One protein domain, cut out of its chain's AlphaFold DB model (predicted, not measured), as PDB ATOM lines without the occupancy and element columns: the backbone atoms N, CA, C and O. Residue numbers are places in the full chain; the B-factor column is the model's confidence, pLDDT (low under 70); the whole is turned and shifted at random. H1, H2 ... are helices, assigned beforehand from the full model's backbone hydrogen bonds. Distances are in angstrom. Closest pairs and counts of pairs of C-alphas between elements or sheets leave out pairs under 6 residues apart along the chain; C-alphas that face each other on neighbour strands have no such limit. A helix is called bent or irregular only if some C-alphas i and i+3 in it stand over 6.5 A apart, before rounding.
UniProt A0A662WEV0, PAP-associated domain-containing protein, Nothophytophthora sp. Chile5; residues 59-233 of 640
ATOM      1  N   LEU A  59     168.131 175.694 165.860       48.81
ATOM      2  CA  LEU A  59     167.170 176.811 165.997       48.81
ATOM      3  C   LEU A  59     165.712 176.437 165.647       48.81
ATOM      4  O   LEU A  59     164.827 177.249 165.883       48.81
ATOM      5  N   ALA A  60     165.407 175.217 165.189       55.72
ATOM      6  CA  ALA A  60     164.020 174.741 165.074       55.72
ATOM      7  C   ALA A  60     163.830 173.396 165.787       55.72
ATOM      8  O   ALA A  60     164.660 172.493 165.648       55.72
ATOM      9  N   ALA A  61     162.739 173.256 166.549       67.25
ATOM     10  CA  ALA A  61     162.362 171.978 167.146       67.25
ATOM     11  C   ALA A  61     162.209 170.925 166.032       67.25
ATOM     12  O   ALA A  61     161.593 171.220 164.998       67.25
ATOM     13  N   PRO A  62     162.778 169.715 166.193       73.06
ATOM     14  CA  PRO A  62     162.643 168.673 165.189       73.06
ATOM     15  C   PRO A  62     161.154 168.364 165.013       73.06
ATOM     16  O   PRO A  62     160.481 167.950 165.952       73.06
ATOM     17  N   SER A  63     160.630 168.583 163.808       85.50
ATOM     18  CA  SER A  63     159.239 168.288 163.465       85.50
ATOM     19  C   SER A  63     159.152 167.629 162.093       85.50
ATOM     20  O   SER A  63     160.032 167.797 161.242       85.50
ATOM     21  N   LEU A  64     158.062 166.896 161.853       83.69
ATOM     22  CA  LEU A  64     157.779 166.294 160.547       83.69
ATOM     23  C   LEU A  64     157.672 167.346 159.431       83.69
ATOM     24  O   LEU A  64     158.026 167.058 158.292       83.69
ATOM     25  N   ALA A  65     157.237 168.570 159.748       83.50
ATOM     26  CA  ALA A  65     157.155 169.670 158.788       83.50
ATOM     27  C   ALA A  65     158.543 170.117 158.300       83.50
ATOM     28  O   ALA A  65     158.742 170.296 157.100       83.50
ATOM     29  N   VAL A  66     159.520 170.218 159.211       83.62
ATOM     30  CA  VAL A  66     160.915 170.543 158.865       83.62
ATOM     31  C   VAL A  66     161.530 169.436 158.008       83.62
ATOM     32  O   VAL A  66     162.206 169.721 157.022       83.62
ATOM     33  N   LEU A  67     161.250 168.170 158.335       83.88
ATOM     34  CA  LEU A  67     161.713 167.038 157.533       83.88
ATOM     35  C   LEU A  67     161.103 167.043 156.123       83.88
ATOM     36  O   LEU A  67     161.838 166.877 155.154       83.88
ATOM     37  N   ARG A  68     159.791 167.288 155.988       83.88
ATOM     38  CA  ARG A  68     159.130 167.435 154.677       83.88
ATOM     39  C   ARG A  68     159.765 168.550 153.855       83.88
ATOM     40  O   ARG A  68     160.132 168.306 152.713       83.88
ATOM     41  N   ALA A  69     159.962 169.727 154.451       82.25
ATOM     42  CA  ALA A  69     160.544 170.880 153.767       82.25
ATOM     43  C   ALA A  69     161.957 170.595 153.224       82.25
ATOM     44  O   ALA A  69     162.264 170.968 152.090       82.25
ATOM     45  N   LEU A  70     162.791 169.886 153.996       82.38
ATOM     46  CA  LEU A  70     164.129 169.461 153.565       82.38
ATOM     47  C   LEU A  70     164.086 168.490 152.377       82.38
ATOM     48  O   LEU A  70     164.927 168.567 151.485       82.38
ATOM     49  N   LEU A  71     163.107 167.587 152.351       81.00
ATOM     50  CA  LEU A  71     162.973 166.568 151.307       81.00
ATOM     51  C   LEU A  71     162.386 167.126 150.001       81.00
ATOM     52  O   LEU A  71     162.748 166.661 148.921       81.00
ATOM     53  N   THR A  72     161.537 168.155 150.085       74.75
ATOM     54  CA  THR A  72     160.905 168.804 148.923       74.75
ATOM     55  C   THR A  72     161.737 169.934 148.305       74.75
ATOM     56  O   THR A  72     161.410 170.409 147.219       74.75
ATOM     57  N   ALA A  73     162.810 170.390 148.962       74.25
ATOM     58  CA  ALA A  73     163.626 171.505 148.476       74.25
ATOM     59  C   ALA A  73     164.280 171.198 147.106       74.25
ATOM     60  O   ALA A  73     164.806 170.099 146.920       74.25
ATOM     61  N   PRO A  74     164.346 172.138 146.141       59.97
ATOM     62  CA  PRO A  74     164.982 171.912 144.832       59.97
ATOM     63  C   PRO A  74     166.484 171.572 144.910       59.97
ATOM     64  O   PRO A  74     167.018 170.912 144.020       59.97
ATOM     65  N   SER A  75     167.161 171.977 145.992       56.19
ATOM     66  CA  SER A  75     168.578 171.694 146.277       56.19
ATOM     67  C   SER A  75     168.858 170.261 146.754       56.19
ATOM     68  O   SER A  75     170.009 169.831 146.684       56.19
ATOM     69  N   SER A  76     167.821 169.494 147.129       57.97
ATOM     70  CA  SER A  76     167.859 168.158 147.771       57.97
ATOM     71  C   SER A  76     168.465 167.014 146.940       57.97
ATOM     72  O   SER A  76     168.215 165.837 147.188       57.97
ATOM     73  N   SER A  77     169.275 167.304 145.928       60.34
ATOM     74  CA  SER A  77     169.976 166.296 145.124       60.34
ATOM     75  C   SER A  77     171.350 165.917 145.690       60.34
ATOM     76  O   SER A  77     171.966 164.955 145.225       60.34
ATOM     77  N   THR A  78     171.857 166.637 146.700       69.81
ATOM     78  CA  THR A  78     173.195 166.379 147.243       69.81
ATOM     79  C   THR A  78     173.181 165.275 148.308       69.81
ATOM     80  O   THR A  78     172.331 165.238 149.191       69.81
ATOM     81  N   SER A  79     174.179 164.380 148.291       68.69
ATOM     82  CA  SER A  79     174.320 163.306 149.300       68.69
ATOM     83  C   SER A  79     174.393 163.822 150.746       68.69
ATOM     84  O   SER A  79     174.196 163.032 151.663       68.69
ATOM     85  N   ARG A  80     174.717 165.104 150.950       73.31
ATOM     86  CA  ARG A  80     174.842 165.736 152.266       73.31
ATOM     87  C   ARG A  80     173.476 166.045 152.877       73.31
ATOM     88  O   ARG A  80     173.256 165.706 154.032       73.31
ATOM     89  N   GLU A  81     172.566 166.618 152.096       75.50
ATOM     90  CA  GLU A  81     171.206 166.953 152.544       75.50
ATOM     91  C   GLU A  81     170.414 165.694 152.930       75.50
ATOM     92  O   GLU A  81     169.653 165.708 153.892       75.50
ATOM     93  N   TRP A  82     170.667 164.559 152.269       79.38
ATOM     94  CA  TRP A  82     170.071 163.276 152.655       79.38
ATOM     95  C   TRP A  82     170.638 162.695 153.957       79.38
ATOM     96  O   TRP A  82     169.888 162.102 154.729       79.38
ATOM     97  N   ASP A  83     171.935 162.873 154.234       80.38
ATOM     98  CA  ASP A  83     172.519 162.493 155.529       80.38
ATOM     99  C   ASP A  83     171.988 163.418 156.661       80.38
ATOM    100  O   ASP A  83     171.774 162.963 157.789       80.38
ATOM    101  N   GLU A  84     171.704 164.694 156.362       82.38
ATOM    102  CA  GLU A  84     171.056 165.656 157.273       82.38
ATOM    103  C   GLU A  84     169.585 165.289 157.546       82.38
ATOM    104  O   GLU A  84     169.179 165.195 158.709       82.38
ATOM    105  N   ALA A  85     168.812 164.985 156.499       84.44
ATOM    106  CA  ALA A  85     167.436 164.503 156.609       84.44
ATOM    107  C   ALA A  85     167.359 163.184 157.392       84.44
ATOM    108  O   ALA A  85     166.509 163.037 158.269       84.44
ATOM    109  N   GLN A  86     168.298 162.259 157.162       85.62
ATOM    110  CA  GLN A  86     168.395 161.028 157.943       85.62
ATOM    111  C   GLN A  86     168.642 161.309 159.426       85.62
ATOM    112  O   GLN A  86     168.002 160.714 160.290       85.62
ATOM    113  N   SER A  87     169.579 162.206 159.732       86.12
ATOM    114  CA  SER A  87     169.912 162.559 161.113       86.12
ATOM    115  C   SER A  87     168.721 163.212 161.819       86.12
ATOM    116  O   SER A  87     168.492 162.979 163.004       86.12
ATOM    117  N   LEU A  88     167.921 164.010 161.102       85.81
ATOM    118  CA  LEU A  88     166.666 164.557 161.615       85.81
ATOM    119  C   LEU A  88     165.601 163.470 161.827       85.81
ATOM    120  O   LEU A  88     164.969 163.458 162.881       85.81
ATOM    121  N   ALA A  89     165.439 162.534 160.888       86.56
ATOM    122  CA  ALA A  89     164.501 161.418 161.017       86.56
ATOM    123  C   ALA A  89     164.844 160.503 162.208       86.56
ATOM    124  O   ALA A  89     163.954 160.113 162.960       86.56
ATOM    125  N   LEU A  90     166.133 160.223 162.433       87.12
ATOM    126  CA  LEU A  90     166.602 159.467 163.599       87.12
ATOM    127  C   LEU A  90     166.349 160.217 164.914       87.12
ATOM    128  O   LEU A  90     165.917 159.597 165.879       87.12
ATOM    129  N   ARG A  91     166.551 161.544 164.949       86.50
ATOM    130  CA  ARG A  91     166.233 162.377 166.127       86.50
ATOM    131  C   ARG A  91     164.739 162.432 166.437       86.50
ATOM    132  O   ARG A  91     164.374 162.505 167.602       86.50
ATOM    133  N   LEU A  92     163.888 162.411 165.410       87.25
ATOM    134  CA  LEU A  92     162.434 162.347 165.573       87.25
ATOM    135  C   LEU A  92     161.967 160.993 166.118       87.25
ATOM    136  O   LEU A  92     160.912 160.928 166.735       87.25
ATOM    137  N   GLY A  93     162.706 159.911 165.858       83.62
ATOM    138  CA  GLY A  93     162.453 158.573 166.403       83.62
ATOM    139  C   GLY A  93     161.210 157.850 165.864       83.62
ATOM    140  O   GLY A  93     161.170 156.624 165.927       83.62
ATOM    141  N   THR A  94     160.240 158.568 165.291       89.12
ATOM    142  CA  THR A  94     158.961 158.025 164.799       89.12
ATOM    143  C   THR A  94     159.094 157.220 163.501       89.12
ATOM    144  O   THR A  94     159.914 157.541 162.637       89.12
ATOM    145  N   LEU A  95     158.240 156.201 163.330       87.19
ATOM    146  CA  LEU A  95     158.134 155.422 162.087       87.19
ATOM    147  C   LEU A  95     157.760 156.307 160.892       87.19
ATOM    148  O   LEU A  95     158.369 156.198 159.830       87.19
ATOM    149  N   GLU A  96     156.837 157.249 161.094       88.94
ATOM    150  CA  GLU A  96     156.401 158.191 160.060       88.94
ATOM    151  C   GLU A  96     157.568 159.030 159.525       88.94
ATOM    152  O   GLU A  96     157.726 159.153 158.312       88.94
ATOM    153  N   ALA A  97     158.450 159.542 160.393       87.81
ATOM    154  CA  ALA A  97     159.622 160.308 159.963       87.81
ATOM    155  C   ALA A  97     160.590 159.469 159.114       87.81
ATOM    156  O   ALA A  97     161.114 159.943 158.104       87.81
ATOM    157  N   ARG A  98     160.813 158.209 159.503       90.31
ATOM    158  CA  ARG A  98     161.684 157.284 158.766       90.31
ATOM    159  C   ARG A  98     161.086 156.935 157.404       90.31
ATOM    160  O   ARG A  98     161.773 157.010 156.387       90.31
ATOM    161  N   ALA A  99     159.802 156.596 157.376       88.81
ATOM    162  CA  ALA A  99     159.104 156.194 156.166       88.81
ATOM    163  C   ALA A  99     158.940 157.345 155.166       88.81
ATOM    164  O   ALA A  99     159.032 157.140 153.958       88.81
ATOM    165  N   LEU A 100     158.751 158.572 155.654       88.50
ATOM    166  CA  LEU A 100     158.648 159.777 154.832       88.50
ATOM    167  C   LEU A 100     159.924 160.022 154.013       88.50
ATOM    168  O   LEU A 100     159.843 160.374 152.837       88.50
ATOM    169  N   MET A 101     161.099 159.743 154.584       87.94
ATOM    170  CA  MET A 101     162.370 159.825 153.860       87.94
ATOM    171  C   MET A 101     162.438 158.831 152.689       87.94
ATOM    172  O   MET A 101     162.891 159.187 151.600       87.94
ATOM    173  N   VAL A 102     161.977 157.594 152.894       89.12
ATOM    174  CA  VAL A 102     161.948 156.566 151.841       89.12
ATOM    175  C   VAL A 102     160.897 156.908 150.778       89.12
ATOM    176  O   VAL A 102     161.196 156.814 149.589       89.12
ATOM    177  N   ARG A 103     159.713 157.391 151.181       88.88
ATOM    178  CA  ARG A 103     158.654 157.843 150.261       88.88
ATOM    179  C   ARG A 103     159.121 158.973 149.350       88.88
ATOM    180  O   ARG A 103     158.952 158.860 148.142       88.88
ATOM    181  N   ALA A 104     159.786 159.996 149.888       86.88
ATOM    182  CA  ALA A 104     160.318 161.100 149.084       86.88
ATOM    183  C   ALA A 104     161.342 160.622 148.032       86.88
ATOM    184  O   ALA A 104     161.347 161.081 146.890       86.88
ATOM    185  N   LEU A 105     162.190 159.644 148.378       87.44
ATOM    186  CA  LEU A 105     163.143 159.065 147.424       87.44
ATOM    187  C   LEU A 105     162.461 158.271 146.305       87.44
ATOM    188  O   LEU A 105     162.955 158.279 145.177       87.44
ATOM    189  N   LEU A 106     161.358 157.585 146.603       87.69
ATOM    190  CA  LEU A 106     160.627 156.770 145.633       87.69
ATOM    191  C   LEU A 106     159.687 157.601 144.751       87.69
ATOM    192  O   LEU A 106     159.703 157.435 143.534       87.69
ATOM    193  N   ALA A 107     158.889 158.489 145.345       84.19
ATOM    194  CA  ALA A 107     157.873 159.267 144.644       84.19
ATOM    195  C   ALA A 107     158.464 160.487 143.923       84.19
ATOM    196  O   ALA A 107     158.226 160.659 142.728       84.19
ATOM    197  N   ASP A 108     159.286 161.289 144.610       82.81
ATOM    198  CA  ASP A 108     159.728 162.586 144.079       82.81
ATOM    199  C   ASP A 108     161.020 162.470 143.268       82.81
ATOM    200  O   ASP A 108     161.204 163.153 142.261       82.81
ATOM    201  N   LYS A 109     161.954 161.622 143.720       82.12
ATOM    202  CA  LYS A 109     163.290 161.495 143.107       82.12
ATOM    203  C   LYS A 109     163.459 160.272 142.214       82.12
ATOM    204  O   LYS A 109     164.480 160.186 141.537       82.12
ATOM    205  N   GLN A 110     162.515 159.327 142.247       86.75
ATOM    206  CA  GLN A 110     162.598 158.039 141.545       86.75
ATOM    207  C   GLN A 110     163.977 157.369 141.717       86.75
ATOM    208  O   GLN A 110     164.592 156.890 140.766       86.75
ATOM    209  N   ALA A 111     164.491 157.368 142.953       88.12
ATOM    210  CA  ALA A 111     165.834 156.915 143.314       88.12
ATOM    211  C   ALA A 111     165.791 155.618 144.159       88.12
ATOM    212  O   ALA A 111     166.172 155.626 145.336       88.12
ATOM    213  N   PRO A 112     165.379 154.471 143.583       89.88
ATOM    214  CA  PRO A 112     165.091 153.233 144.318       89.88
ATOM    215  C   PRO A 112     166.306 152.645 145.045       89.88
ATOM    216  O   PRO A 112     166.193 152.161 146.167       89.88
ATOM    217  N   ARG A 113     167.506 152.748 144.463       89.50
ATOM    218  CA  ARG A 113     168.749 152.297 145.119       89.50
ATOM    219  C   ARG A 113     169.075 153.099 146.375       89.50
ATOM    220  O   ARG A 113     169.532 152.542 147.371       89.50
ATOM    221  N   ALA A 114     168.858 154.413 146.326       88.56
ATOM    222  CA  ALA A 114     169.056 155.278 147.482       88.56
ATOM    223  C   ALA A 114     167.990 154.990 148.546       88.56
ATOM    224  O   ALA A 114     168.335 154.844 149.716       88.56
ATOM    225  N   ALA A 115     166.731 154.826 148.129       90.50
ATOM    226  CA  ALA A 115     165.632 154.436 149.006       90.50
ATOM    227  C   ALA A 115     165.941 153.129 149.756       90.50
ATOM    228  O   ALA A 115     165.838 153.102 150.979       90.50
ATOM    229  N   ALA A 116     166.411 152.082 149.064       90.56
ATOM    230  CA  ALA A 116     166.775 150.797 149.674       90.56
ATOM    231  C   ALA A 116     167.912 150.939 150.697       90.56
ATOM    232  O   ALA A 116     167.844 150.411 151.809       90.56
ATOM    233  N   HIS A 117     168.940 151.723 150.361       90.12
ATOM    234  CA  HIS A 117     170.037 152.020 151.281       90.12
ATOM    235  C   HIS A 117     169.560 152.741 152.555       90.12
ATOM    236  O   HIS A 117     170.041 152.431 153.647       90.12
ATOM    237  N   TYR A 118     168.632 153.696 152.444       90.44
ATOM    238  CA  TYR A 118     168.110 154.415 153.609       90.44
ATOM    239  C   TYR A 118     167.082 153.615 154.406       90.44
ATOM    240  O   TYR A 118     167.127 153.696 155.629       90.44
ATOM    241  N   ALA A 119     166.253 152.787 153.765       90.62
ATOM    242  CA  ALA A 119     165.358 151.855 154.453       90.62
ATOM    243  C   ALA A 119     166.143 150.953 155.420       90.62
ATOM    244  O   ALA A 119     165.841 150.909 156.610       90.62
ATOM    245  N   LYS A 120     167.253 150.370 154.942       90.38
ATOM    246  CA  LYS A 120     168.161 149.567 155.773       90.38
ATOM    247  C   LYS A 120     168.814 150.369 156.903       90.38
ATOM    248  O   LYS A 120     168.930 149.883 158.019       90.38
ATOM    249  N   ARG A 121     169.260 151.605 156.640       88.69
ATOM    250  CA  ARG A 121     169.911 152.452 157.663       88.69
ATOM    251  C   ARG A 121     168.954 152.996 158.724       88.69
ATOM    252  O   ARG A 121     169.422 153.386 159.788       88.69
ATOM    253  N   LEU A 122     167.671 153.111 158.400       89.94
ATOM    254  CA  LEU A 122     166.619 153.578 159.304       89.94
ATOM    255  C   LEU A 122     165.900 152.422 160.010       89.94
ATOM    256  O   LEU A 122     164.979 152.672 160.786       89.94
ATOM    257  N   ASP A 123     166.343 151.190 159.756       88.81
ATOM    258  CA  ASP A 123     165.791 149.969 160.331       88.81
ATOM    259  C   ASP A 123     164.293 149.782 160.034       88.81
ATOM    260  O   ASP A 123     163.523 149.354 160.882       88.81
ATOM    261  N   LEU A 124     163.869 150.142 158.817       89.12
ATOM    262  CA  LEU A 124     162.518 149.865 158.328       89.12
ATOM    263  C   LEU A 124     162.483 148.450 157.749       89.12
ATOM    264  O   LEU A 124     163.132 148.205 156.731       89.12
ATOM    265  N   ARG A 125     161.735 147.538 158.377       90.62
ATOM    266  CA  ARG A 125     161.635 146.127 157.967       90.62
ATOM    267  C   ARG A 125     160.187 145.645 157.975       90.62
ATOM    268  O   ARG A 125     159.374 146.202 158.705       90.62
ATOM    269  N   GLY A 126     159.885 144.614 157.185       88.50
ATOM    270  CA  GLY A 126     158.585 143.930 157.179       88.50
ATOM    271  C   GLY A 126     157.394 144.893 157.142       88.50
ATOM    272  O   GLY A 126     157.355 145.813 156.319       88.50
ATOM    273  N   ASP A 127     156.458 144.729 158.078       87.00
ATOM    274  CA  ASP A 127     155.251 145.555 158.181       87.00
ATOM    275  C   ASP A 127     155.523 147.050 158.419       87.00
ATOM    276  O   ASP A 127     154.779 147.881 157.895       87.00
ATOM    277  N   ASP A 128     156.598 147.432 159.118       88.06
ATOM    278  CA  ASP A 128     156.948 148.850 159.318       88.06
ATOM    279  C   ASP A 128     157.317 149.523 157.990       88.06
ATOM    280  O   ASP A 128     156.948 150.671 157.722       88.06
ATOM    281  N   LEU A 129     158.036 148.794 157.130       88.50
ATOM    282  CA  LEU A 129     158.361 149.247 155.783       88.50
ATOM    283  C   LEU A 129     157.110 149.276 154.906       88.50
ATOM    284  O   LEU A 129     156.882 150.266 154.212       88.50
ATOM    285  N   LEU A 130     156.296 148.220 154.935       86.88
ATOM    286  CA  LEU A 130     155.095 148.111 154.109       86.88
ATOM    287  C   LEU A 130     154.076 149.202 154.449       86.88
ATOM    288  O   LEU A 130     153.687 149.964 153.569       86.88
ATOM    289  N   ASN A 131     153.696 149.324 155.719       85.62
ATOM    290  CA  ASN A 131     152.658 150.254 156.160       85.62
ATOM    291  C   ASN A 131     153.142 151.710 156.133       85.62
ATOM    292  O   ASN A 131     152.368 152.613 155.818       85.62
ATOM    293  N   GLY A 132     154.422 151.950 156.437       82.06
ATOM    294  CA  GLY A 132     154.990 153.295 156.433       82.06
ATOM    295  C   GLY A 132     155.265 153.837 155.026       82.06
ATOM    296  O   GLY A 132     155.023 155.017 154.757       82.06
ATOM    297  N   VAL A 133     155.819 153.009 154.133       83.38
ATOM    298  CA  VAL A 133     156.262 153.446 152.795       83.38
ATOM    299  C   VAL A 133     155.157 153.297 151.749       83.38
ATOM    300  O   VAL A 133     155.071 154.136 150.853       83.38
ATOM    301  N   PHE A 134     154.297 152.286 151.882       82.69
ATOM    302  CA  PHE A 134     153.206 151.984 150.952       82.69
ATOM    303  C   PHE A 134     151.846 151.975 151.675       82.69
ATOM    304  O   PHE A 134     151.216 150.922 151.793       82.69
ATOM    305  N   PRO A 135     151.378 153.130 152.187       69.56
ATOM    306  CA  PRO A 135     150.093 153.199 152.870       69.56
ATOM    307  C   PRO A 135     148.932 152.900 151.899       69.56
ATOM    308  O   PRO A 135     148.994 153.296 150.733       69.56
ATOM    309  N   PRO A 136     147.841 152.267 152.372       61.97
ATOM    310  CA  PRO A 136     146.718 151.845 151.528       61.97
ATOM    311  C   PRO A 136     145.994 152.997 150.807       61.97
ATOM    312  O   PRO A 136     145.376 152.767 149.772       61.97
ATOM    313  N   GLU A 137     146.102 154.235 151.303       55.25
ATOM    314  CA  GLU A 137     145.357 155.397 150.790       55.25
ATOM    315  C   GLU A 137     146.246 156.538 150.237       55.25
ATOM    316  O   GLU A 137     145.763 157.650 150.036       55.25
ATOM    317  N   GLY A 138     147.545 156.324 149.964       49.31
ATOM    318  CA  GLY A 138     148.457 157.449 149.683       49.31
ATOM    319  C   GLY A 138     149.584 157.214 148.673       49.31
ATOM    320  O   GLY A 138     150.478 156.414 148.910       49.31
ATOM    321  N   GLN A 139     149.582 158.046 147.619       52.72
ATOM    322  CA  GLN A 139     150.617 158.279 146.590       52.72
ATOM    323  C   GLN A 139     151.019 157.085 145.701       52.72
ATOM    324  O   GLN A 139     151.765 156.186 146.073       52.72
ATOM    325  N   SER A 140     150.589 157.164 144.436       62.22
ATOM    326  CA  SER A 140     150.894 156.213 143.361       62.22
ATOM    327  C   SER A 140     152.355 156.327 142.901       62.22
ATOM    328  O   SER A 140     152.646 156.937 141.871       62.22
ATOM    329  N   CYS A 141     153.287 155.709 143.628       75.50
ATOM    330  CA  CYS A 141     154.594 155.384 143.060       75.50
ATOM    331  C   CYS A 141     154.394 154.379 141.908       75.50
ATOM    332  O   CYS A 141     153.643 153.412 142.041       75.50
ATOM    333  N   GLY A 142     155.020 154.617 140.754       85.50
ATOM    334  CA  GLY A 142     154.868 153.729 139.599       85.50
ATOM    335  C   GLY A 142     155.383 152.317 139.903       85.50
ATOM    336  O   GLY A 142     156.458 152.170 140.483       85.50
ATOM    337  N   ALA A 143     154.658 151.280 139.465       88.94
ATOM    338  CA  ALA A 143     154.989 149.873 139.739       88.94
ATOM    339  C   ALA A 143     156.451 149.513 139.409       88.94
ATOM    340  O   ALA A 143     157.099 148.779 140.152       88.94
ATOM    341  N   LEU A 144     157.006 150.089 138.336       90.56
ATOM    342  CA  LEU A 144     158.400 149.881 137.947       90.56
ATOM    343  C   LEU A 144     159.399 150.423 138.983       90.56
ATOM    344  O   LEU A 144     160.386 149.757 139.282       90.56
ATOM    345  N   VAL A 145     159.146 151.607 139.549       91.19
ATOM    346  CA  VAL A 145     160.014 152.210 140.576       91.19
ATOM    347  C   VAL A 145     159.968 151.374 141.856       91.19
ATOM    348  O   VAL A 145     161.006 151.127 142.471       91.19
ATOM    349  N   ILE A 146     158.782 150.866 142.206       92.00
ATOM    350  CA  ILE A 146     158.601 149.932 143.323       92.00
ATOM    351  C   ILE A 146     159.405 148.653 143.074       92.00
ATOM    352  O   ILE A 146     160.203 148.266 143.921       92.00
ATOM    353  N   ALA A 147     159.282 148.024 141.903       92.06
ATOM    354  CA  ALA A 147     160.053 146.824 141.573       92.06
ATOM    355  C   ALA A 147     161.570 147.063 141.638       92.06
ATOM    356  O   ALA A 147     162.294 146.260 142.225       92.06
ATOM    357  N   GLN A 148     162.061 148.192 141.112       92.31
ATOM    358  CA  GLN A 148     163.477 148.563 141.207       92.31
ATOM    359  C   GLN A 148     163.947 148.712 142.660       92.31
ATOM    360  O   GLN A 148     165.087 148.376 142.970       92.31
ATOM    361  N   PHE A 149     163.089 149.207 143.552       93.19
ATOM    362  CA  PHE A 149     163.372 149.290 144.983       93.19
ATOM    363  C   PHE A 149     163.394 147.903 145.634       93.19
ATOM    364  O   PHE A 149     164.361 147.567 146.313       93.19
ATOM    365  N   LEU A 150     162.385 147.070 145.366       92.38
ATOM    366  CA  LEU A 150     162.248 145.725 145.932       92.38
ATOM    367  C   LEU A 150     163.419 144.795 145.574       92.38
ATOM    368  O   LEU A 150     163.865 144.039 146.436       92.38
ATOM    369  N   VAL A 151     163.951 144.874 144.345       91.06
ATOM    370  CA  VAL A 151     165.129 144.093 143.902       91.06
ATOM    371  C   VAL A 151     166.387 144.428 144.715       91.06
ATOM    372  O   VAL A 151     167.274 143.585 144.887       91.06
ATOM    373  N   GLU A 152     166.492 145.658 145.223       91.19
ATOM    374  CA  GLU A 152     167.647 146.122 146.000       91.19
ATOM    375  C   GLU A 152     167.560 145.738 147.489       91.19
ATOM    376  O   GLU A 152     168.597 145.693 148.152       91.19
ATOM    377  N   LEU A 153     166.369 145.412 148.008       91.31
ATOM    378  CA  LEU A 153     166.178 144.977 149.397       91.31
ATOM    379  C   LEU A 153     166.699 143.552 149.625       91.31
ATOM    380  O   LEU A 153     166.550 142.686 148.763       91.31
ATOM    381  N   ASP A 154     167.272 143.301 150.803       89.94
ATOM    382  CA  ASP A 154     167.665 141.961 151.256       89.94
ATOM    383  C   ASP A 154     166.515 141.218 151.955       89.94
ATOM    384  O   ASP A 154     165.460 141.797 152.223       89.94
ATOM    385  N   GLU A 155     166.695 139.918 152.204       88.44
ATOM    386  CA  GLU A 155     165.660 139.055 152.798       88.44
ATOM    387  C   GLU A 155     165.303 139.458 154.235       88.44
ATOM    388  O   GLU A 155     164.161 139.313 154.654       88.44
ATOM    389  N   HIS A 156     166.256 140.036 154.971       88.50
ATOM    390  CA  HIS A 156     166.029 140.528 156.331       88.50
ATOM    391  C   HIS A 156     165.205 141.819 156.371       88.50
ATOM    392  O   HIS A 156     164.565 142.106 157.381       88.50
ATOM    393  N   THR A 157     165.258 142.628 155.311       90.69
ATOM    394  CA  THR A 157     164.504 143.883 155.222       90.69
ATOM    395  C   THR A 157     163.062 143.631 154.796       90.69
ATOM    396  O   THR A 157     162.141 144.240 155.335       90.69
ATOM    397  N   LEU A 158     162.858 142.744 153.824       92.25
ATOM    398  CA  LEU A 158     161.538 142.339 153.357       92.25
ATOM    399  C   LEU A 158     161.627 140.889 152.890       92.25
ATOM    400  O   LEU A 158     162.483 140.571 152.066       92.25
ATOM    401  N   SER A 159     160.755 140.027 153.394       93.75
ATOM    402  CA  SER A 159     160.768 138.607 153.056       93.75
ATOM    403  C   SER A 159     160.242 138.349 151.642       93.75
ATOM    404  O   SER A 159     159.455 139.117 151.077       93.75
ATOM    405  N   THR A 160     160.617 137.211 151.064       93.25
ATOM    406  CA  THR A 160     160.071 136.722 149.790       93.25
ATOM    407  C   THR A 160     158.552 136.586 149.850       93.25
ATOM    408  O   THR A 160     157.863 136.958 148.899       93.25
ATOM    409  N   ARG A 161     158.014 136.112 150.982       92.44
ATOM    410  CA  ARG A 161     156.568 135.982 151.194       92.44
ATOM    411  C   ARG A 161     155.866 137.332 151.078       92.44
ATOM    412  O   ARG A 161     154.856 137.427 150.387       92.44
ATOM    413  N   GLU A 162     156.404 138.373 151.707       92.56
ATOM    414  CA  GLU A 162     155.841 139.724 151.635       92.56
ATOM    415  C   GLU A 162     155.970 140.319 150.228       92.56
ATOM    416  O   GLU A 162     154.993 140.866 149.715       92.56
ATOM    417  N   ARG A 163     157.126 140.156 149.563       94.25
ATOM    418  CA  ARG A 163     157.316 140.581 148.159       94.25
ATOM    419  C   ARG A 163     156.271 139.953 147.238       94.25
ATOM    420  O   ARG A 163     155.689 140.645 146.400       94.25
ATOM    421  N   LEU A 164     156.034 138.651 147.404       94.81
ATOM    422  CA  LEU A 164     155.052 137.910 146.627       94.81
ATOM    423  C   LEU A 164     153.633 138.407 146.918       94.81
ATOM    424  O   LEU A 164     152.944 138.830 145.999       94.81
ATOM    425  N   GLN A 165     153.209 138.391 148.181       93.12
ATOM    426  CA  GLN A 165     151.815 138.641 148.559       93.12
ATOM    427  C   GLN A 165     151.391 140.105 148.410       93.12
ATOM    428  O   GLN A 165     150.255 140.373 148.029       93.12
ATOM    429  N   ARG A 166     152.277 141.067 148.702       91.19
ATOM    430  CA  ARG A 166     151.921 142.496 148.698       91.19
ATOM    431  C   ARG A 166     152.089 143.170 147.339       91.19
ATOM    432  O   ARG A 166     151.437 144.180 147.102       91.19
ATOM    433  N   PHE A 167     152.942 142.638 146.460       93.19
ATOM    434  CA  PHE A 167     153.271 143.296 145.190       93.19
ATOM    435  C   PHE A 167     153.086 142.377 143.989       93.19
ATOM    436  O   PHE A 167     152.209 142.617 143.163       93.19
ATOM    437  N   LEU A 168     153.891 141.316 143.889       94.88
ATOM    438  CA  LEU A 168     153.941 140.490 142.682       94.88
ATOM    439  C   LEU A 168     152.596 139.808 142.390       94.88
ATOM    440  O   LEU A 168     152.131 139.842 141.256       94.88
ATOM    441  N   TRP A 169     151.960 139.218 143.401       95.12
ATOM    442  CA  TRP A 169     150.711 138.475 143.247       95.12
ATOM    443  C   TRP A 169     149.528 139.374 142.837       95.12
ATOM    444  O   TRP A 169     148.922 139.089 141.802       95.12
ATOM    445  N   PRO A 170     149.242 140.506 143.519       93.50
ATOM    446  CA  PRO A 170     148.228 141.457 143.056       93.50
ATOM    447  C   PRO A 170     148.479 141.981 141.637       93.50
ATOM    448  O   PRO A 170     147.541 142.097 140.851       93.50
ATOM    449  N   TRP A 171     149.738 142.264 141.279       93.62
ATOM    450  CA  TRP A 171     150.094 142.703 139.927       93.62
ATOM    451  C   TRP A 171     149.789 141.645 138.867       93.62
ATOM    452  O   TRP A 171     149.265 141.985 137.809       93.62
ATOM    453  N   LEU A 172     150.077 140.373 139.142       93.94
ATOM    454  CA  LEU A 172     149.769 139.276 138.224       93.94
ATOM    455  C   LEU A 172     148.256 139.073 138.053       93.94
ATOM    456  O   LEU A 172     147.789 138.965 136.920       93.94
ATOM    457  N   LEU A 173     147.484 139.101 139.146       91.69
ATOM    458  CA  LEU A 173     146.019 139.005 139.087       91.69
ATOM    459  C   LEU A 173     145.399 140.186 138.324       91.69
ATOM    460  O   LEU A 173     144.493 140.002 137.513       91.69
ATOM    461  N   GLN A 174     145.927 141.398 138.518       89.94
ATOM    462  CA  GLN A 174     145.488 142.569 137.762       89.94
ATOM    463  C   GLN A 174     145.760 142.406 136.257       89.94
ATOM    464  O   GLN A 174     144.903 142.740 135.437       89.94
ATOM    465  N   LEU A 175     146.931 141.880 135.879       89.56
ATOM    466  CA  LEU A 175     147.263 141.621 134.474       89.56
ATOM    467  C   LEU A 175     146.337 140.575 133.839       89.56
ATOM    468  O   LEU A 175     145.995 140.724 132.667       89.56
ATOM    469  N   GLN A 176     145.906 139.565 134.598       86.06
ATOM    470  CA  GLN A 176     144.939 138.561 134.142       86.06
ATOM    471  C   GLN A 176     143.547 139.167 133.914       86.06
ATOM    472  O   GLN A 176     142.887 138.853 132.931       86.06
ATOM    473  N   GLN A 177     143.088 140.079 134.772       83.50
ATOM    474  CA  GLN A 177     141.764 140.701 134.622       83.50
ATOM    475  C   GLN A 177     141.695 141.716 133.465       83.50
ATOM    476  O   GLN A 177     140.620 141.971 132.927       83.50
ATOM    477  N   GLN A 178     142.828 142.297 133.056       75.88
ATOM    478  CA  GLN A 178     142.897 143.393 132.078       75.88
ATOM    479  C   GLN A 178     143.357 142.956 130.673       75.88
ATOM    480  O   GLN A 178     143.986 143.744 129.966       75.88
ATOM    481  N   HIS A 179     143.033 141.726 130.248       61.00
ATOM    482  CA  HIS A 179     143.542 141.079 129.022       61.00
ATOM    483  C   HIS A 179     143.431 141.898 127.708       61.00
ATOM    484  O   HIS A 179     144.142 141.585 126.754       61.00
ATOM    485  N   THR A 180     142.610 142.954 127.649       54.22
ATOM    486  CA  THR A 180     142.340 143.766 126.443       54.22
ATOM    487  C   THR A 180     142.688 145.262 126.545       54.22
ATOM    488  O   THR A 180     142.647 145.950 125.529       54.22
ATOM    489  N   ALA A 181     143.081 145.793 127.712       58.03
ATOM    490  CA  ALA A 181     143.356 147.229 127.885       58.03
ATOM    491  C   ALA A 181     144.865 147.533 127.920       58.03
ATOM    492  O   ALA A 181     145.545 147.375 128.940       58.03
ATOM    493  N   GLN A 182     145.407 147.993 126.791       60.66
ATOM    494  CA  GLN A 182     146.819 148.348 126.651       60.66
ATOM    495  C   GLN A 182     147.061 149.807 127.075       60.66
ATOM    496  O   GLN A 182     147.209 150.695 126.245       60.66
ATOM    497  N   ASN A 183     147.105 150.044 128.389       76.00
ATOM    498  CA  ASN A 183     147.398 151.358 128.971       76.00
ATOM    499  C   ASN A 183     148.827 151.415 129.539       76.00
ATOM    500  O   ASN A 183     149.396 150.392 129.927       76.00
ATOM    501  N   GLU A 184     149.396 152.620 129.669       77.75
ATOM    502  CA  GLU A 184     150.746 152.846 130.228       77.75
ATOM    503  C   GLU A 184     150.950 152.173 131.596       77.75
ATOM    504  O   GLU A 184     152.009 151.607 131.869       77.75
ATOM    505  N   LYS A 185     149.905 152.163 132.436       80.38
ATOM    506  CA  LYS A 185     149.906 151.482 133.740       80.38
ATOM    507  C   LYS A 185     150.123 149.970 133.603       80.38
ATOM    508  O   LYS A 185     150.942 149.410 134.325       80.38
ATOM    509  N   THR A 186     149.448 149.319 132.656       84.88
ATOM    510  CA  THR A 186     149.585 147.880 132.382       84.88
ATOM    511  C   THR A 186     150.999 147.550 131.901       84.88
ATOM    512  O   THR A 186     151.597 146.571 132.348       84.88
ATOM    513  N   THR A 187     151.578 148.392 131.040       88.12
ATOM    514  CA  THR A 187     152.964 148.243 130.566       88.12
ATOM    515  C   THR A 187     153.972 148.388 131.707       88.12
ATOM    516  O   THR A 187     154.891 147.577 131.822       88.12
ATOM    517  N   ALA A 188     153.773 149.366 132.595       88.56
ATOM    518  CA  ALA A 188     154.613 149.548 133.777       88.56
ATOM    519  C   ALA A 188     154.544 148.346 134.734       88.56
ATOM    520  O   ALA A 188     155.577 147.938 135.261       88.56
ATOM    521  N   ILE A 189     153.363 147.746 134.924       90.69
ATOM    522  CA  ILE A 189     153.194 146.532 135.738       90.69
ATOM    523  C   ILE A 189     153.889 145.333 135.083       90.69
ATOM    524  O   ILE A 189     154.637 144.630 135.758       90.69
ATOM    525  N   LYS A 190     153.731 145.124 133.768       91.12
ATOM    526  CA  LYS A 190     154.453 144.061 133.040       91.12
ATOM    527  C   LYS A 190     155.970 144.201 133.196       91.12
ATOM    528  O   LYS A 190     156.647 143.220 133.496       91.12
ATOM    529  N   ALA A 191     156.496 145.419 133.054       91.44
ATOM    530  CA  ALA A 191     157.915 145.700 133.256       91.44
ATOM    531  C   ALA A 191     158.359 145.457 134.712       91.44
ATOM    532  O   ALA A 191     159.441 144.921 134.939       91.44
ATOM    533  N   ALA A 192     157.523 145.809 135.692       92.62
ATOM    534  CA  ALA A 192     157.780 145.579 137.113       92.62
ATOM    535  C   ALA A 192     157.848 144.081 137.460       92.62
ATOM    536  O   ALA A 192     158.807 143.638 138.093       92.62
ATOM    537  N   VAL A 193     156.869 143.298 136.995       94.00
ATOM    538  CA  VAL A 193     156.828 141.834 137.142       94.00
ATOM    539  C   VAL A 193     158.055 141.198 136.492       94.00
ATOM    540  O   VAL A 193     158.754 140.414 137.132       94.00
ATOM    541  N   HIS A 194     158.366 141.583 135.249       93.31
ATOM    542  CA  HIS A 194     159.541 141.078 134.547       93.31
ATOM    543  C   HIS A 194     160.837 141.427 135.285       93.31
ATOM    544  O   HIS A 194     161.719 140.588 135.387       93.31
ATOM    545  N   LEU A 195     160.975 142.635 135.839       92.56
ATOM    546  CA  LEU A 195     162.172 143.023 136.587       92.56
ATOM    547  C   LEU A 195     162.355 142.204 137.877       92.56
ATOM    548  O   LEU A 195     163.486 141.861 138.214       92.56
ATOM    549  N   LEU A 196     161.264 141.903 138.590       91.81
ATOM    550  CA  LEU A 196     161.303 141.096 139.814       91.81
ATOM    551  C   LEU A 196     161.642 139.631 139.538       91.81
ATOM    552  O   LEU A 196     162.387 139.029 140.307       91.81
ATOM    553  N   LEU A 197     161.085 139.070 138.463       92.38
ATOM    554  CA  LEU A 197     161.272 137.667 138.099       92.38
ATOM    555  C   LEU A 197     162.489 137.441 137.197       92.38
ATOM    556  O   LEU A 197     162.974 136.324 137.125       92.38
ATOM    557  N   HIS A 198     162.996 138.454 136.503       89.00
ATOM    558  CA  HIS A 198     164.118 138.346 135.567       89.00
ATOM    559  C   HIS A 198     164.986 139.619 135.611       89.00
ATOM    560  O   HIS A 198     165.015 140.399 134.652       89.00
ATOM    561  N   PRO A 199     165.698 139.874 136.724       78.81
ATOM    562  CA  PRO A 199     166.556 141.042 136.838       78.81
ATOM    563  C   PRO A 199     167.713 140.965 135.834       78.81
ATOM    564  O   PRO A 199     168.386 139.942 135.712       78.81
ATOM    565  N   VAL A 200     167.968 142.072 135.132       73.38
ATOM    566  CA  VAL A 200     169.071 142.184 134.165       73.38
ATOM    567  C   VAL A 200     170.406 142.007 134.889       73.38
ATOM    568  O   VAL A 200     170.761 142.799 135.765       73.38
ATOM    569  N   MET A 201     171.154 140.970 134.519       63.28
ATOM    570  CA  MET A 201     172.507 140.731 135.017       63.28
ATOM    571  C   MET A 201     173.504 141.568 134.210       63.28
ATOM    572  O   MET A 201     173.528 141.504 132.986       63.28
ATOM    573  N   SER A 202     174.332 142.369 134.886       56.50
ATOM    574  CA  SER A 202     175.512 142.976 134.259       56.50
ATOM    575  C   SER A 202     176.634 141.940 134.180       56.50
ATOM    576  O   SER A 202     176.834 141.224 135.155       56.50
ATOM    577  N   GLU A 203     177.415 141.930 133.096       51.41
ATOM    578  CA  GLU A 203     178.502 140.968 132.799       51.41
ATOM    579  C   GLU A 203     179.580 140.809 133.895       51.41
ATOM    580  O   GLU A 203     180.384 139.882 133.858       51.41
ATOM    581  N   GLN A 204     179.605 141.682 134.904       56.06
ATOM    582  CA  GLN A 204     180.494 141.562 136.058       56.06
ATOM    583  C   GLN A 204     179.881 140.657 137.142       56.06
ATOM    584  O   GLN A 204     178.972 141.065 137.872       56.06
ATOM    585  N   THR A 205     180.438 139.454 137.298       60.97
ATOM    586  CA  THR A 205     180.182 138.465 138.366       60.97
ATOM    587  C   THR A 205     180.627 138.976 139.743       60.97
ATOM    588  O   THR A 205     181.568 138.490 140.364       60.97
ATOM    589  N   SER A 206     179.950 140.003 140.256       79.12
ATOM    590  CA  SER A 206     180.106 140.422 141.652       79.12
ATOM    591  C   SER A 206     179.282 139.518 142.578       79.12
ATOM    592  O   SER A 206     178.171 139.124 142.226       79.12
ATOM    593  N   ALA A 207     179.768 139.248 143.794       81.94
ATOM    594  CA  ALA A 207     179.031 138.465 144.800       81.94
ATOM    595  C   ALA A 207     177.604 139.000 145.049       81.94
ATOM    596  O   ALA A 207     176.662 138.235 145.225       81.94
ATOM    597  N   LYS A 208     177.421 140.325 144.964       80.44
ATOM    598  CA  LYS A 208     176.109 140.977 145.082       80.44
ATOM    599  C   LYS A 208     175.163 140.667 143.921       80.44
ATOM    600  O   LYS A 208     173.953 140.686 144.113       80.44
ATOM    601  N   ALA A 209     175.686 140.446 142.716       81.81
ATOM    602  CA  ALA A 209     174.870 140.068 141.564       81.81
ATOM    603  C   ALA A 209     174.374 138.620 141.698       81.81
ATOM    604  O   ALA A 209     173.200 138.364 141.453       81.81
ATOM    605  N   LEU A 210     175.233 137.711 142.179       83.69
ATOM    606  CA  LEU A 210     174.860 136.323 142.475       83.69
ATOM    607  C   LEU A 210     173.802 136.239 143.582       83.69
ATOM    608  O   LEU A 210     172.802 135.553 143.414       83.69
ATOM    609  N   GLU A 211     173.965 136.999 144.670       85.00
ATOM    610  CA  GLU A 211     172.965 137.068 145.745       85.00
ATOM    611  C   GLU A 211     171.607 137.570 145.224       85.00
ATOM    612  O   GLU A 211     170.562 136.996 145.525       85.00
ATOM    613  N   LYS A 212     171.607 138.612 144.380       86.06
ATOM    614  CA  LYS A 212     170.385 139.113 143.731       86.06
ATOM    615  C   LYS A 212     169.732 138.065 142.834       86.06
ATOM    616  O   LYS A 212     168.506 137.969 142.823       86.06
ATOM    617  N   HIS A 213     170.532 137.308 142.087       87.06
ATOM    618  CA  HIS A 213     170.038 136.234 141.235       87.06
ATOM    619  C   HIS A 213     169.395 135.114 142.063       87.06
ATOM    620  O   HIS A 213     168.268 134.729 141.773       87.06
ATOM    621  N   GLU A 214     170.037 134.667 143.145       88.62
ATOM    622  CA  GLU A 214     169.466 133.640 144.026       88.62
ATOM    623  C   GLU A 214     168.143 134.101 144.651       88.62
ATOM    624  O   GLU A 214     167.159 133.367 144.607       88.62
ATOM    625  N   ARG A 215     168.049 135.348 145.140       89.19
ATOM    626  CA  ARG A 215     166.778 135.900 145.657       89.19
ATOM    627  C   ARG A 215     165.662 135.896 144.612       89.19
ATOM    628  O   ARG A 215     164.504 135.649 144.937       89.19
ATOM    629  N   CYS A 216     166.003 136.158 143.354       91.19
ATOM    630  CA  CYS A 216     165.055 136.067 142.252       91.19
ATOM    631  C   CYS A 216     164.574 134.625 142.035       91.19
ATOM    632  O   CYS A 216     163.376 134.402 141.869       91.19
ATOM    633  N   LEU A 217     165.478 133.642 142.066       92.19
ATOM    634  CA  LEU A 217     165.105 132.229 141.966       92.19
ATOM    635  C   LEU A 217     164.216 131.802 143.142       92.19
ATOM    636  O   LEU A 217     163.234 131.097 142.930       92.19
ATOM    637  N   VAL A 218     164.505 132.265 144.362       92.62
ATOM    638  CA  VAL A 218     163.656 132.037 145.546       92.62
ATOM    639  C   VAL A 218     162.251 132.619 145.331       92.62
ATOM    640  O   VAL A 218     161.256 131.942 145.585       92.62
ATOM    641  N   LEU A 219     162.144 133.834 144.779       94.62
ATOM    642  CA  LEU A 219     160.852 134.446 144.453       94.62
ATOM    643  C   LEU A 219     160.092 133.685 143.355       94.62
ATOM    644  O   LEU A 219     158.884 133.494 143.478       94.62
ATOM    645  N   GLN A 220     160.781 133.216 142.310       95.56
ATOM    646  CA  GLN A 220     160.187 132.369 141.268       95.56
ATOM    647  C   GLN A 220     159.640 131.057 141.850       95.56
ATOM    648  O   GLN A 220     158.511 130.676 141.542       95.56
ATOM    649  N   ARG A 221     160.397 130.386 142.730       95.12
ATOM    650  CA  ARG A 221     159.954 129.160 143.417       95.12
ATOM    651  C   ARG A 221     158.729 129.413 144.294       95.12
ATOM    652  O   ARG A 221     157.755 128.665 144.213       95.12
ATOM    653  N   ALA A 222     158.733 130.506 145.057       94.50
ATOM    654  CA  ALA A 222     157.592 130.912 145.874       94.50
ATOM    655  C   ALA A 222     156.341 131.216 145.026       94.50
ATOM    656  O   ALA A 222     155.234 130.850 145.423       94.50
ATOM    657  N   LEU A 223     156.509 131.843 143.854       96.06
ATOM    658  CA  LEU A 223     155.427 132.078 142.896       96.06
ATOM    659  C   LEU A 223     154.845 130.757 142.377       96.06
ATOM    660  O   LEU A 223     153.632 130.579 142.420       96.06
ATOM    661  N   VAL A 224     155.694 129.819 141.943       95.19
ATOM    662  CA  VAL A 224     155.254 128.489 141.484       95.19
ATOM    663  C   VAL A 224     154.469 127.769 142.580       95.19
ATOM    664  O   VAL A 224     153.365 127.291 142.326       95.19
ATOM    665  N   ALA A 225     154.992 127.743 143.809       93.00
ATOM    666  CA  ALA A 225     154.303 127.137 144.941       93.00
ATOM    667  C   ALA A 225     152.945 127.809 145.214       93.00
ATOM    668  O   ALA A 225     151.959 127.119 145.456       93.00
ATOM    669  N   GLN A 226     152.855 129.142 145.130       93.00
ATOM    670  CA  GLN A 226     151.590 129.865 145.275       93.00
ATOM    671  C   GLN A 226     150.588 129.480 144.180       93.00
ATOM    672  O   GLN A 226     149.471 129.105 144.528       93.00
ATOM    673  N   CYS A 227     150.978 129.506 142.900       93.12
ATOM    674  CA  CYS A 227     150.128 129.101 141.772       93.12
ATOM    675  C   CYS A 227     149.559 127.685 141.957       93.12
ATOM    676  O   CYS A 227     148.360 127.461 141.803       93.12
ATOM    677  N   LEU A 228     150.412 126.729 142.337       91.00
ATOM    678  CA  LEU A 228     150.010 125.336 142.547       91.00
ATOM    679  C   LEU A 228     149.073 125.173 143.753       91.00
ATOM    680  O   LEU A 228     148.141 124.375 143.689       91.00
ATOM    681  N   ARG A 229     149.296 125.931 144.838       89.00
ATOM    682  CA  ARG A 229     148.449 125.889 146.044       89.00
ATOM    683  C   ARG A 229     147.055 126.465 145.821       89.00
ATOM    684  O   ARG A 229     146.098 125.915 146.349       89.00
ATOM    685  N   CYS A 230     146.947 127.591 145.116       89.00
ATOM    686  CA  CYS A 230     145.676 128.310 144.977       89.00
ATOM    687  C   CYS A 230     144.895 127.988 143.699       89.00
ATOM    688  O   CYS A 230     143.760 128.424 143.595       89.00
ATOM    689  N   GLY A 231     145.482 127.269 142.737       87.94
ATOM    690  CA  GLY A 231     144.812 126.992 141.461       87.94
ATOM    691  C   GLY A 231     144.844 128.158 140.464       87.94
ATOM    692  O   GLY A 231     144.420 128.004 139.327       87.94
ATOM    693  N   GLU A 232     145.415 129.306 140.835       89.12
ATOM    694  CA  GLU A 232     145.448 130.494 139.979       89.12
ATOM    695  C   GLU A 232     146.742 130.606 139.167       89.12
ATOM    696  O   GLU A 232     147.829 130.200 139.592       89.12
ATOM    697  N   LEU A 233     146.630 131.232 137.991       91.44
ATOM    698  CA  LEU A 233     147.745 131.499 137.073       91.44
ATOM    699  C   LEU A 233     148.595 130.248 136.702       91.44
ATOM    700  O   LEU A 233     149.828 130.341 136.664       91.44
TER     701      LEU A 233
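What this domain is: This is residues 59 to 233 of the 640 residues of the protein "PAP-associated domain-containing protein" of Nothophytophthora sp. Chile5 (UniProt A0A662WEV0). Helices stacked in an elongated pile: H1 to H4 each fold back beside the one before at one end, H5 crosses H3, the bundle of H6, H7 and H8 follows, and long H9 slants across H7 and H8 at the other end. The printed part has 175 residues with nine named helices, H1 to H9, and no named strand; its class is all helix. It is compact, with radius of gyration of the C-alphas 17.4 A and spans of 59 by 38 by 28 A.

Where its parts are: H1, residues 64 to 72, begins at C-alpha 64 (157.779, 166.294, 160.547). H2 is residues 79 to 92, H3 95 to 107, H4 112 to 121, H5 126 to 133, H6 143 to 152 and H8 184 to 197. H7, residues 160 to 177, 24.1 A long, has a kink of 30 degrees near residue 167 and is only just irregular: C-alphas 166 and 169 are 6.9 A apart. H9, residues 207 to 230, 34.9 A long, ends at C-alpha 230 (145.676, 128.310, 144.977).

How they stand to each other: H1 and H2 form a hairpin, closest at C-alphas of Leu 67 and Ala 85, 6.3 A. H3, the hub, touches five helices, among them H4 at C-alphas of Val 102 and Ala 115, 5.1 A. H6, H7 and H8 form an up-and-down bundle, each running against the one before; H6 touches H8 at C-alphas of Leu 144 and Ala 192, 4.4 A. H9, with residues 215 to 223 alone, touches H7 at C-alphas of Leu 219 and Thr 160, 5.9 A. Every O i to N i+4 pair is within hydrogen-bond range except in H3, 7 of 9, H6, 5 of 6, and H7, 12 of 14.

The domain as a whole: The farthest C-alphas, Leu 59 and Gly 231, are 59.9 A apart. The printed part has no cut and no long link. Residues 59 to 61, 74 to 79, 135 to 140, 179 to 182 and 201 to 205 have pLDDT under 70.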